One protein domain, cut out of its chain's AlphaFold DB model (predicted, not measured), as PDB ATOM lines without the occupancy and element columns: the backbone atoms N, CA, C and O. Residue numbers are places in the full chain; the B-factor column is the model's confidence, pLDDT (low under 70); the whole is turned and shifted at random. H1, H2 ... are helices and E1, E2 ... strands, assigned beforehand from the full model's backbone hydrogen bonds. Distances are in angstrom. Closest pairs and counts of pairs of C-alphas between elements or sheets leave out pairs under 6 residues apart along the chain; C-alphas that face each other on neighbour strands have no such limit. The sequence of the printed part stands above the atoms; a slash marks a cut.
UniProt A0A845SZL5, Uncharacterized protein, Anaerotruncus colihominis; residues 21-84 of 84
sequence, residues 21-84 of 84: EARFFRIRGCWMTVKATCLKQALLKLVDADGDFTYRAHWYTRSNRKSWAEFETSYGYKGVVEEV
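What this domain is: This is residues 21 to 84 of the 84 residues of an uncharacterized protein of Anaerotruncus colihominis (UniProt A0A845SZL5). A strongly twisted sheet of five antiparallel strands, order E2 E1 E5 E4 E3, curls round one short helix, H1. The printed part has 64 residues, with E1 E2 H1 E3 E4 E5 along the chain, mixed in class. It is compact, with a radius of gyration of the C-alphas of 11.1 A, and spans 36 by 20 by 19 A. E3 E4 E5 form a meander, each strand the antiparallel neighbour of the one before.

How they stand to each other: Inner strands E5, residues 78 to 83, and E4, residues 67 to 73, form a hairpin, with N 81 and O 69 within hydrogen-bond range at 2.8 A. E4 also forms a hairpin with edge strand E3, residues 53 to 59: N 56 and O 70, 2.8 A. E5 neighbours E1, residues 23 to 27: N 26 and O 82, 2.9 A. E1 forms a hairpin with edge strand E2, residues 33 to 36: N 34 and O 25, 2.8 A. H1, residues 39 to 46, is on the sheet; its closest C-alphas to E2 are Ala 42 and Ala 36, 5.3 A. In H1 every O i to N i+4 pair is within range.

Where its parts are: From first to last C-alpha, E4 measures 19.7 A, E3 18.8 A and E5 17.0 A. E1 begins at C-alpha 23 (22.590, 18.617, -29.265); E5 ends at C-alpha 83 (18.406, 16.184, -24.463).

The domain as a whole: The C-alphas farthest apart, Ser 63 and Tyr 75, are 35.7 A apart. The printed part has no cut and no long link. Residues 60 to 65, between E3 and E4, have pLDDT under 70.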
ATOM      1  N   GLU A  21      25.574  15.730 -34.959       70.50
ATOM      2  CA  GLU A  21      25.027  17.060 -34.693       70.50
ATOM      3  C   GLU A  21      25.035  17.306 -33.185       70.50
ATOM      4  O   GLU A  21      24.513  16.503 -32.407       70.50
ATOM      5  N   ALA A  22      25.699  18.383 -32.776       74.31
ATOM      6  CA  ALA A  22      25.767  18.751 -31.378       74.31
ATOM      7  C   ALA A  22      24.360  19.116 -30.902       74.31
ATOM      8  O   ALA A  22      23.705  19.980 -31.487       74.31
ATOM      9  N   ARG A  23      23.920  18.454 -29.839       85.06
ATOM     10  CA  ARG A  23      22.590  18.617 -29.265       85.06
ATOM     11  C   ARG A  23      22.680  19.422 -27.981       85.06
ATOM     12  O   ARG A  23      23.756  19.564 -27.389       85.06
ATOM     13  N   PHE A  24      21.547  19.970 -27.576       89.38
ATOM     14  CA  PHE A  24      21.437  20.658 -26.304       89.38
ATOM     15  C   PHE A  24      21.035  19.659 -25.231       89.38
ATOM     16  O   PHE A  24      20.182  18.804 -25.450       89.38
ATOM     17  N   PHE A  25      21.669  19.771 -24.075       90.31
ATOM     18  CA  PHE A  25      21.381  18.956 -22.907       90.31
ATOM     19  C   PHE A  25      21.164  19.858 -21.703       90.31
ATOM     20  O   PHE A  25      21.783  20.920 -21.608       90.31
ATOM     21  N   ARG A  26      20.322  19.427 -20.769       90.88
ATOM     22  CA  ARG A  26      20.096  20.108 -19.490       90.88
ATOM     23  C   ARG A  26      19.960  19.112 -18.356       90.88
ATOM     24  O   ARG A  26      19.494  17.998 -18.578       90.88
ATOM     25  N   ILE A  27      20.287  19.539 -17.139       90.25
ATOM     26  CA  ILE A  27      19.851  18.827 -15.934       90.25
ATOM     27  C   ILE A  27      18.364  19.133 -15.722       90.25
ATOM     28  O   ILE A  27      17.946  20.292 -15.751       90.25
ATOM     29  N   ARG A  28      17.546  18.100 -15.528       85.38
ATOM     30  CA  ARG A  28      16.108  18.219 -15.287       85.38
ATOM     31  C   ARG A  28      15.854  19.062 -14.035       85.38
ATOM     32  O   ARG A  28      16.324  18.728 -12.955       85.38
ATOM     33  N   GLY A  29      15.094  20.145 -14.193       82.94
ATOM     34  CA  GLY A  29      14.836  21.122 -13.125       82.94
ATOM     35  C   GLY A  29      15.806  22.309 -13.101       82.94
ATOM     36  O   GLY A  29      15.531  23.289 -12.415       82.94
ATOM     37  N   CYS A  30      16.882  22.279 -13.893       85.00
ATOM     38  CA  CYS A  30      17.761  23.424 -14.118       85.00
ATOM     39  C   CYS A  30      17.451  24.119 -15.451       85.00
ATOM     40  O   CYS A  30      17.055  23.497 -16.438       85.00
ATOM     41  N   TRP A  31      17.688  25.432 -15.487       83.19
ATOM     42  CA  TRP A  31      17.546  26.260 -16.692       83.19
ATOM     43  C   TRP A  31      18.793  26.254 -17.581       83.19
ATOM     44  O   TRP A  31      18.731  26.648 -18.743       83.19
ATOM     45  N   MET A  32      19.928  25.811 -17.040       84.62
ATOM     46  CA  MET A  32      21.197  25.795 -17.753       84.62
ATOM     47  C   MET A  32      21.211  24.688 -18.810       84.62
ATOM     48  O   MET A  32      21.013  23.510 -18.502       84.62
ATOM     49  N   THR A  33      21.467  25.079 -20.057       90.62
ATOM     50  CA  THR A  33      21.633  24.174 -21.193       90.62
ATOM     51  C   THR A  33      23.081  24.202 -21.673       90.62
ATOM     52  O   THR A  33      23.723  25.251 -21.706       90.62
ATOM     53  N   VAL A  34      23.617  23.046 -22.062       89.38
ATOM     54  CA  VAL A  34      24.955  22.938 -22.658       89.38
ATOM     55  C   VAL A  34      24.882  22.261 -24.013       89.38
ATOM     56  O   VAL A  34      24.078  21.360 -24.245       89.38
ATOM     57  N   LYS A  35      25.775  22.676 -24.910       89.00
ATOM     58  CA  LYS A  35      25.964  22.039 -26.212       89.00
ATOM     59  C   LYS A  35      26.991  20.912 -26.092       89.00
ATOM     60  O   LYS A  35      28.141  21.149 -25.699       89.00
ATOM     61  N   ALA A  36      26.590  19.695 -26.444       86.56
ATOM     62  CA  ALA A  36      27.442  18.508 -26.407       86.56
ATOM     63  C   ALA A  36      27.105  17.546 -27.553       86.56
ATOM     64  O   ALA A  36      26.004  17.567 -28.097       86.56
ATOM     65  N   THR A  37      28.051  16.693 -27.944       81.94
ATOM     66  CA  THR A  37      27.810  15.680 -28.991       81.94
ATOM     67  C   THR A  37      27.284  14.360 -28.420       81.94
ATOM     68  O   THR A  37      26.747  13.529 -29.155       81.94
ATOM     69  N   CYS A  38      27.424  14.148 -27.107       82.31
ATOM     70  CA  CYS A  38      26.969  12.955 -26.402       82.31
ATOM     71  C   CYS A  38      26.666  13.241 -24.920       82.31
ATOM     72  O   CYS A  38      27.141  14.227 -24.355       82.31
ATOM     73  N   LEU A  39      25.934  12.323 -24.276       85.00
ATOM     74  CA  LEU A  39      25.581  12.400 -22.852       85.00
ATOM     75  C   LEU A  39      26.809  12.514 -21.939       85.00
ATOM     76  O   LEU A  39      26.799  13.312 -21.012       85.00
ATOM     77  N   LYS A  40      27.897  11.788 -22.233       85.62
ATOM     78  CA  LYS A  40      29.131  11.863 -21.436       85.62
ATOM     79  C   LYS A  40      29.736  13.271 -21.453       85.62
ATOM     80  O   LYS A  40      30.094  13.790 -20.408       85.62
ATOM     81  N   GLN A  41      29.800  13.913 -22.622       87.88
ATOM     82  CA  GLN A  41      30.269  15.299 -22.724       87.88
ATOM     83  C   GLN A  41      29.320  16.291 -22.048       87.88
ATOM     84  O   GLN A  41      29.780  17.291 -21.508       87.88
ATOM     85  N   ALA A  42      28.009  16.041 -22.092       88.44
ATOM     86  CA  ALA A  42      27.045  16.871 -21.382       88.44
ATOM     87  C   ALA A  42      27.261  16.790 -19.865       88.44
ATOM     88  O   ALA A  42      27.328  17.826 -19.214       88.44
ATOM     89  N   LEU A  43      27.442  15.581 -19.325       87.31
ATOM     90  CA  LEU A  43      27.713  15.355 -17.904       87.31
ATOM     91  C   LEU A  43      29.036  15.991 -17.463       87.31
ATOM     92  O   LEU A  43      29.048  16.684 -16.456       87.31
ATOM     93  N   LEU A  44      30.101  15.877 -18.265       89.81
ATOM     94  CA  LEU A  44      31.379  16.543 -17.974       89.81
ATOM     95  C   LEU A  44      31.263  18.075 -17.879       89.81
ATOM     96  O   LEU A  44      32.039  18.725 -17.195       89.81
ATOM     97  N   LYS A  45      30.306  18.678 -18.593       88.06
ATOM     98  CA  LYS A  45      30.096  20.135 -18.584       88.06
ATOM     99  C   LYS A  45      29.094  20.605 -17.531       88.06
ATOM    100  O   LYS A  45      29.167  21.755 -17.117       88.06
ATOM    101  N   LEU A  46      28.112  19.770 -17.193       85.75
ATOM    102  CA  LEU A  46      26.990  20.127 -16.316       85.75
ATOM    103  C   LEU A  46      27.174  19.662 -14.874       85.75
ATOM    104  O   LEU A  46      26.637  20.297 -13.975       85.75
ATOM    105  N   VAL A  47      27.845  18.529 -14.678       84.50
ATOM    106  CA  VAL A  47      27.953  17.859 -13.381       84.50
ATOM    107  C   VAL A  47      29.337  18.089 -12.809       84.50
ATOM    108  O   VAL A  47      29.464  18.759 -11.791       84.50
ATOM    109  N   ASP A  48      30.358  17.557 -13.476       82.62
ATOM    110  CA  ASP A  48      31.724  17.583 -12.970       82.62
ATOM    111  C   ASP A  48      32.729  17.410 -14.114       82.62
ATOM    112  O   ASP A  48      32.602  16.487 -14.921       82.62
ATOM    113  N   ALA A  49      33.714  18.304 -14.202       83.19
ATOM    114  CA  ALA A  49      34.692  18.307 -15.289       83.19
ATOM    115  C   ALA A  49      35.738  17.188 -15.159       83.19
ATOM    116  O   ALA A  49      36.263  16.736 -16.180       83.19
ATOM    117  N   ASP A  50      36.006  16.730 -13.933       82.19
ATOM    118  CA  ASP A  50      36.943  15.647 -13.626       82.19
ATOM    119  C   ASP A  50      36.343  14.262 -13.920       82.19
ATOM    120  O   ASP A  50      37.067  13.281 -14.106       82.19
ATOM    121  N   GLY A  51      35.018  14.183 -14.070       81.31
ATOM    122  CA  GLY A  51      34.324  12.949 -14.409       81.31
ATOM    123  C   GLY A  51      33.971  12.099 -13.194       81.31
ATOM    124  O   GLY A  51      33.737  10.900 -13.361       81.31
ATOM    125  N   ASP A  52      33.914  12.697 -11.999       87.94
ATOM    126  CA  ASP A  52      33.504  12.026 -10.764       87.94
ATOM    127  C   ASP A  52      31.976  11.830 -10.715       87.94
ATOM    128  O   ASP A  52      31.230  12.429  -9.940       87.94
ATOM    129  N   PHE A  53      31.473  10.998 -11.625       87.06
ATOM    130  CA  PHE A  53      30.074  10.600 -11.661       87.06
ATOM    131  C   PHE A  53      29.900   9.217 -12.275       87.06
ATOM    132  O   PHE A  53      30.522   8.837 -13.271       87.06
ATOM    133  N   THR A  54      28.952   8.476 -11.723       90.56
ATOM    134  CA  THR A  54      28.361   7.324 -12.390       90.56
ATOM    135  C   THR A  54      27.140   7.791 -13.168       90.56
ATOM    136  O   THR A  54      26.421   8.693 -12.740       90.56
ATOM    137  N   TYR A  55      26.906   7.221 -14.350       88.81
ATOM    138  CA  TYR A  55      25.703   7.535 -15.110       88.81
ATOM    139  C   TYR A  55      25.130   6.310 -15.800       88.81
ATOM    140  O   TYR A  55      25.851   5.443 -16.301       88.81
ATOM    141  N   ARG A  56      23.802   6.268 -15.867       90.38
ATOM    142  CA  ARG A  56      23.042   5.259 -16.587       90.38
ATOM    143  C   ARG A  56      22.392   5.913 -17.792       90.38
ATOM    144  O   ARG A  56      21.500   6.743 -17.659       90.38
ATOM    145  N   ALA A  57      22.872   5.568 -18.983       86.38
ATOM    146  CA  ALA A  57      22.315   6.090 -20.223       86.38
ATOM    147  C   ALA A  57      21.006   5.379 -20.582       86.38
ATOM    148  O   ALA A  57      20.960   4.152 -20.682       86.38
ATOM    149  N   HIS A  58      19.972   6.168 -20.854       84.31
ATOM    150  CA  HIS A  58      18.669   5.720 -21.312       84.31
ATOM    151  C   HIS A  58      18.403   6.254 -22.721       84.31
ATOM    152  O   HIS A  58      18.292   7.454 -22.978       84.31
ATOM    153  N   TRP A  59      18.280   5.324 -23.660       70.94
ATOM    154  CA  TRP A  59      17.890   5.605 -25.034       70.94
ATOM    155  C   TRP A  59      16.429   5.171 -25.170       70.94
ATOM    156  O   TRP A  59      16.169   3.977 -25.294       70.94
ATOM    157  N   TYR A  60      15.460   6.088 -25.078       63.47
ATOM    158  CA  TYR A  60      14.052   5.711 -25.275       63.47
ATOM    159  C   TYR A  60      13.612   5.775 -26.745       63.47
ATOM    160  O   TYR A  60      14.263   6.343 -27.619       63.47
ATOM    161  N   THR A  61      12.536   5.038 -27.000       56.41
ATOM    162  CA  THR A  61      12.291   4.167 -28.153       56.41
ATOM    163  C   THR A  61      11.758   4.852 -29.411       56.41
ATOM    164  O   THR A  61      11.078   5.867 -29.311       56.41
ATOM    165  N   ARG A  62      12.020   4.195 -30.560       45.53
ATOM    166  CA  ARG A  62      11.460   4.203 -31.944       45.53
ATOM    167  C   ARG A  62      10.667   5.408 -32.511       45.53
ATOM    168  O   ARG A  62      10.679   5.557 -33.727       45.53
ATOM    169  N   SER A  63      10.060   6.281 -31.708       53.62
ATOM    170  CA  SER A  63       9.269   7.445 -32.145       53.62
ATOM    171  C   SER A  63       9.511   8.753 -31.367       53.62
ATOM    172  O   SER A  63       8.886   9.747 -31.714       53.62
ATOM    173  N   ASN A  64      10.418   8.829 -30.378       53.84
ATOM    174  CA  ASN A  64      10.736  10.101 -29.693       53.84
ATOM    175  C   ASN A  64      12.236  10.216 -29.349       53.84
ATOM    176  O   ASN A  64      12.712   9.681 -28.355       53.84
ATOM    177  N   ARG A  65      12.990  10.894 -30.225       61.22
ATOM    178  CA  ARG A  65      14.456  10.814 -30.417       61.22
ATOM    179  C   ARG A  65      15.342  11.453 -29.327       61.22
ATOM    180  O   ARG A  65      16.476  11.809 -29.636       61.22
ATOM    181  N   LYS A  66      14.864  11.624 -28.093       71.88
ATOM    182  CA  LYS A  66      15.617  12.349 -27.056       71.88
ATOM    183  C   LYS A  66      16.406  11.396 -26.165       71.88
ATOM    184  O   LYS A  66      15.843  10.494 -25.543       71.88
ATOM    185  N   SER A  67      17.716  11.605 -26.117       79.25
ATOM    186  CA  SER A  67      18.626  10.856 -25.247       79.25
ATOM    187  C   SER A  67      18.559  11.419 -23.828       79.25
ATOM    188  O   SER A  67      18.543  12.635 -23.654       79.25
ATOM    189  N   TRP A  68      18.566  10.570 -22.805       88.38
ATOM    190  CA  TRP A  68      18.686  11.035 -21.423       88.38
ATOM    191  C   TRP A  68      19.534  10.077 -20.590       88.38
ATOM    192  O   TRP A  68      19.775   8.939 -20.985       88.38
ATOM    193  N   ALA A  69      20.057  10.542 -19.465       89.75
ATOM    194  CA  ALA A  69      20.787   9.705 -18.528       89.75
ATOM    195  C   ALA A  69      20.502  10.121 -17.091       89.75
ATOM    196  O   ALA A  69      20.372  11.306 -16.795       89.75
ATOM    197  N   GLU A  70      20.445   9.141 -16.204       91.44
ATOM    198  CA  GLU A  70      20.518   9.367 -14.763       91.44
ATOM    199  C   GLU A  70      21.992   9.452 -14.384       91.44
ATOM    200  O   GLU A  70      22.797   8.689 -14.918       91.44
ATOM    201  N   PHE A  71      22.362  10.367 -13.496       90.88
ATOM    202  CA  PHE A  71      23.721  10.459 -12.975       90.88
ATOM    203  C   PHE A  71      23.715  10.567 -11.455       90.88
ATOM    204  O   PHE A  71      22.785  11.121 -10.867       90.88
ATOM    205  N   GLU A  72      24.772  10.054 -10.840       91.62
ATOM    206  CA  GLU A  72      25.048  10.144  -9.413       91.62
ATOM    207  C   GLU A  72      26.540  10.432  -9.213       91.62
ATOM    208  O   GLU A  72      27.397   9.753  -9.778       91.62
ATOM    209  N   THR A  73      26.842  11.470  -8.440       88.12
ATOM    210  CA  THR A  73      28.208  11.891  -8.076       88.12
ATOM    211  C   THR A  73      28.643  11.238  -6.767       88.12
ATOM    212  O   THR A  73      27.794  10.905  -5.935       88.12
ATOM    213  N   SER A  74      29.953  11.117  -6.525       84.69
ATOM    214  CA  SER A  74      30.472  10.522  -5.280       84.69
ATOM    215  C   SER A  74      30.087  11.322  -4.025       84.69
ATOM    216  O   SER A  74      30.048  10.776  -2.925       84.69
ATOM    217  N   TYR A  75      29.728  12.601  -4.184       83.50
ATOM    218  CA  TYR A  75      29.237  13.477  -3.112       83.50
ATOM    219  C   TYR A  75      27.732  13.314  -2.812       83.50
ATOM    220  O   TYR A  75      27.176  14.064  -2.010       83.50
ATOM    221  N   GLY A  76      27.052  12.353  -3.450       82.88
ATOM    222  CA  GLY A  76      25.642  12.029  -3.202       82.88
ATOM    223  C   GLY A  76      24.635  12.894  -3.966       82.88
ATOM    224  O   GLY A  76      23.426  12.775  -3.745       82.88
ATOM    225  N   TYR A  77      25.094  13.755  -4.879       85.06
ATOM    226  CA  TYR A  77      24.201  14.490  -5.771       85.06
ATOM    227  C   TYR A  77      23.776  13.598  -6.936       85.06
ATOM    228  O   TYR A  77      24.622  13.071  -7.660       85.06
ATOM    229  N   LYS A  78      22.460  13.460  -7.118       90.69
ATOM    230  CA  LYS A  78      21.837  12.657  -8.172       90.69
ATOM    231  C   LYS A  78      20.866  13.490  -8.993       90.69
ATOM    232  O   LYS A  78      20.143  14.329  -8.453       90.69
ATOM    233  N   GLY A  79      20.819  13.234 -10.291       89.69
ATOM    234  CA  GLY A  79      19.977  13.986 -11.206       89.69
ATOM    235  C   GLY A  79      19.751  13.270 -12.526       89.69
ATOM    236  O   GLY A  79      20.233  12.165 -12.764       89.69
ATOM    237  N   VAL A  80      18.993  13.924 -13.399       90.19
ATOM    238  CA  VAL A  80      18.728  13.443 -14.755       90.19
ATOM    239  C   VAL A  80      19.226  14.487 -15.731       90.19
ATOM    240  O   VAL A  80      18.845  15.648 -15.618       90.19
ATOM    241  N   VAL A  81      20.053  14.089 -16.692       89.69
ATOM    242  CA  VAL A  81      20.391  14.917 -17.848       89.69
ATOM    243  C   VAL A  81      19.526  14.485 -19.029       89.69
ATOM    244  O   VAL A  81      19.445  13.302 -19.352       89.69
ATOM    245  N   GLU A  82      18.857  15.432 -19.671       88.69
ATOM    246  CA  GLU A  82      17.976  15.187 -20.813       88.69
ATOM    247  C   GLU A  82      18.395  16.044 -22.007       88.69
ATOM    248  O   GLU A  82      18.808  17.195 -21.857       88.69
ATOM    249  N   GLU A  83      18.302  15.465 -23.199       86.75
ATOM    250  CA  GLU A  83      18.406  16.184 -24.463       86.75
ATOM    251  C   GLU A  83      17.171  17.076 -24.654       86.75
ATOM    252  O   GLU A  83      16.037  16.607 -24.514       86.75
ATOM    253  N   VAL A  84      17.385  18.354 -24.971       85.00
ATOM    254  CA  VAL A  84      16.333  19.369 -25.155       85.00
ATOM    255  C   VAL A  84      16.144  19.723 -26.615       85.00
ATOM    256  O   VAL A  84      17.145  20.035 -27.292       85.00
TER     257      VAL A  84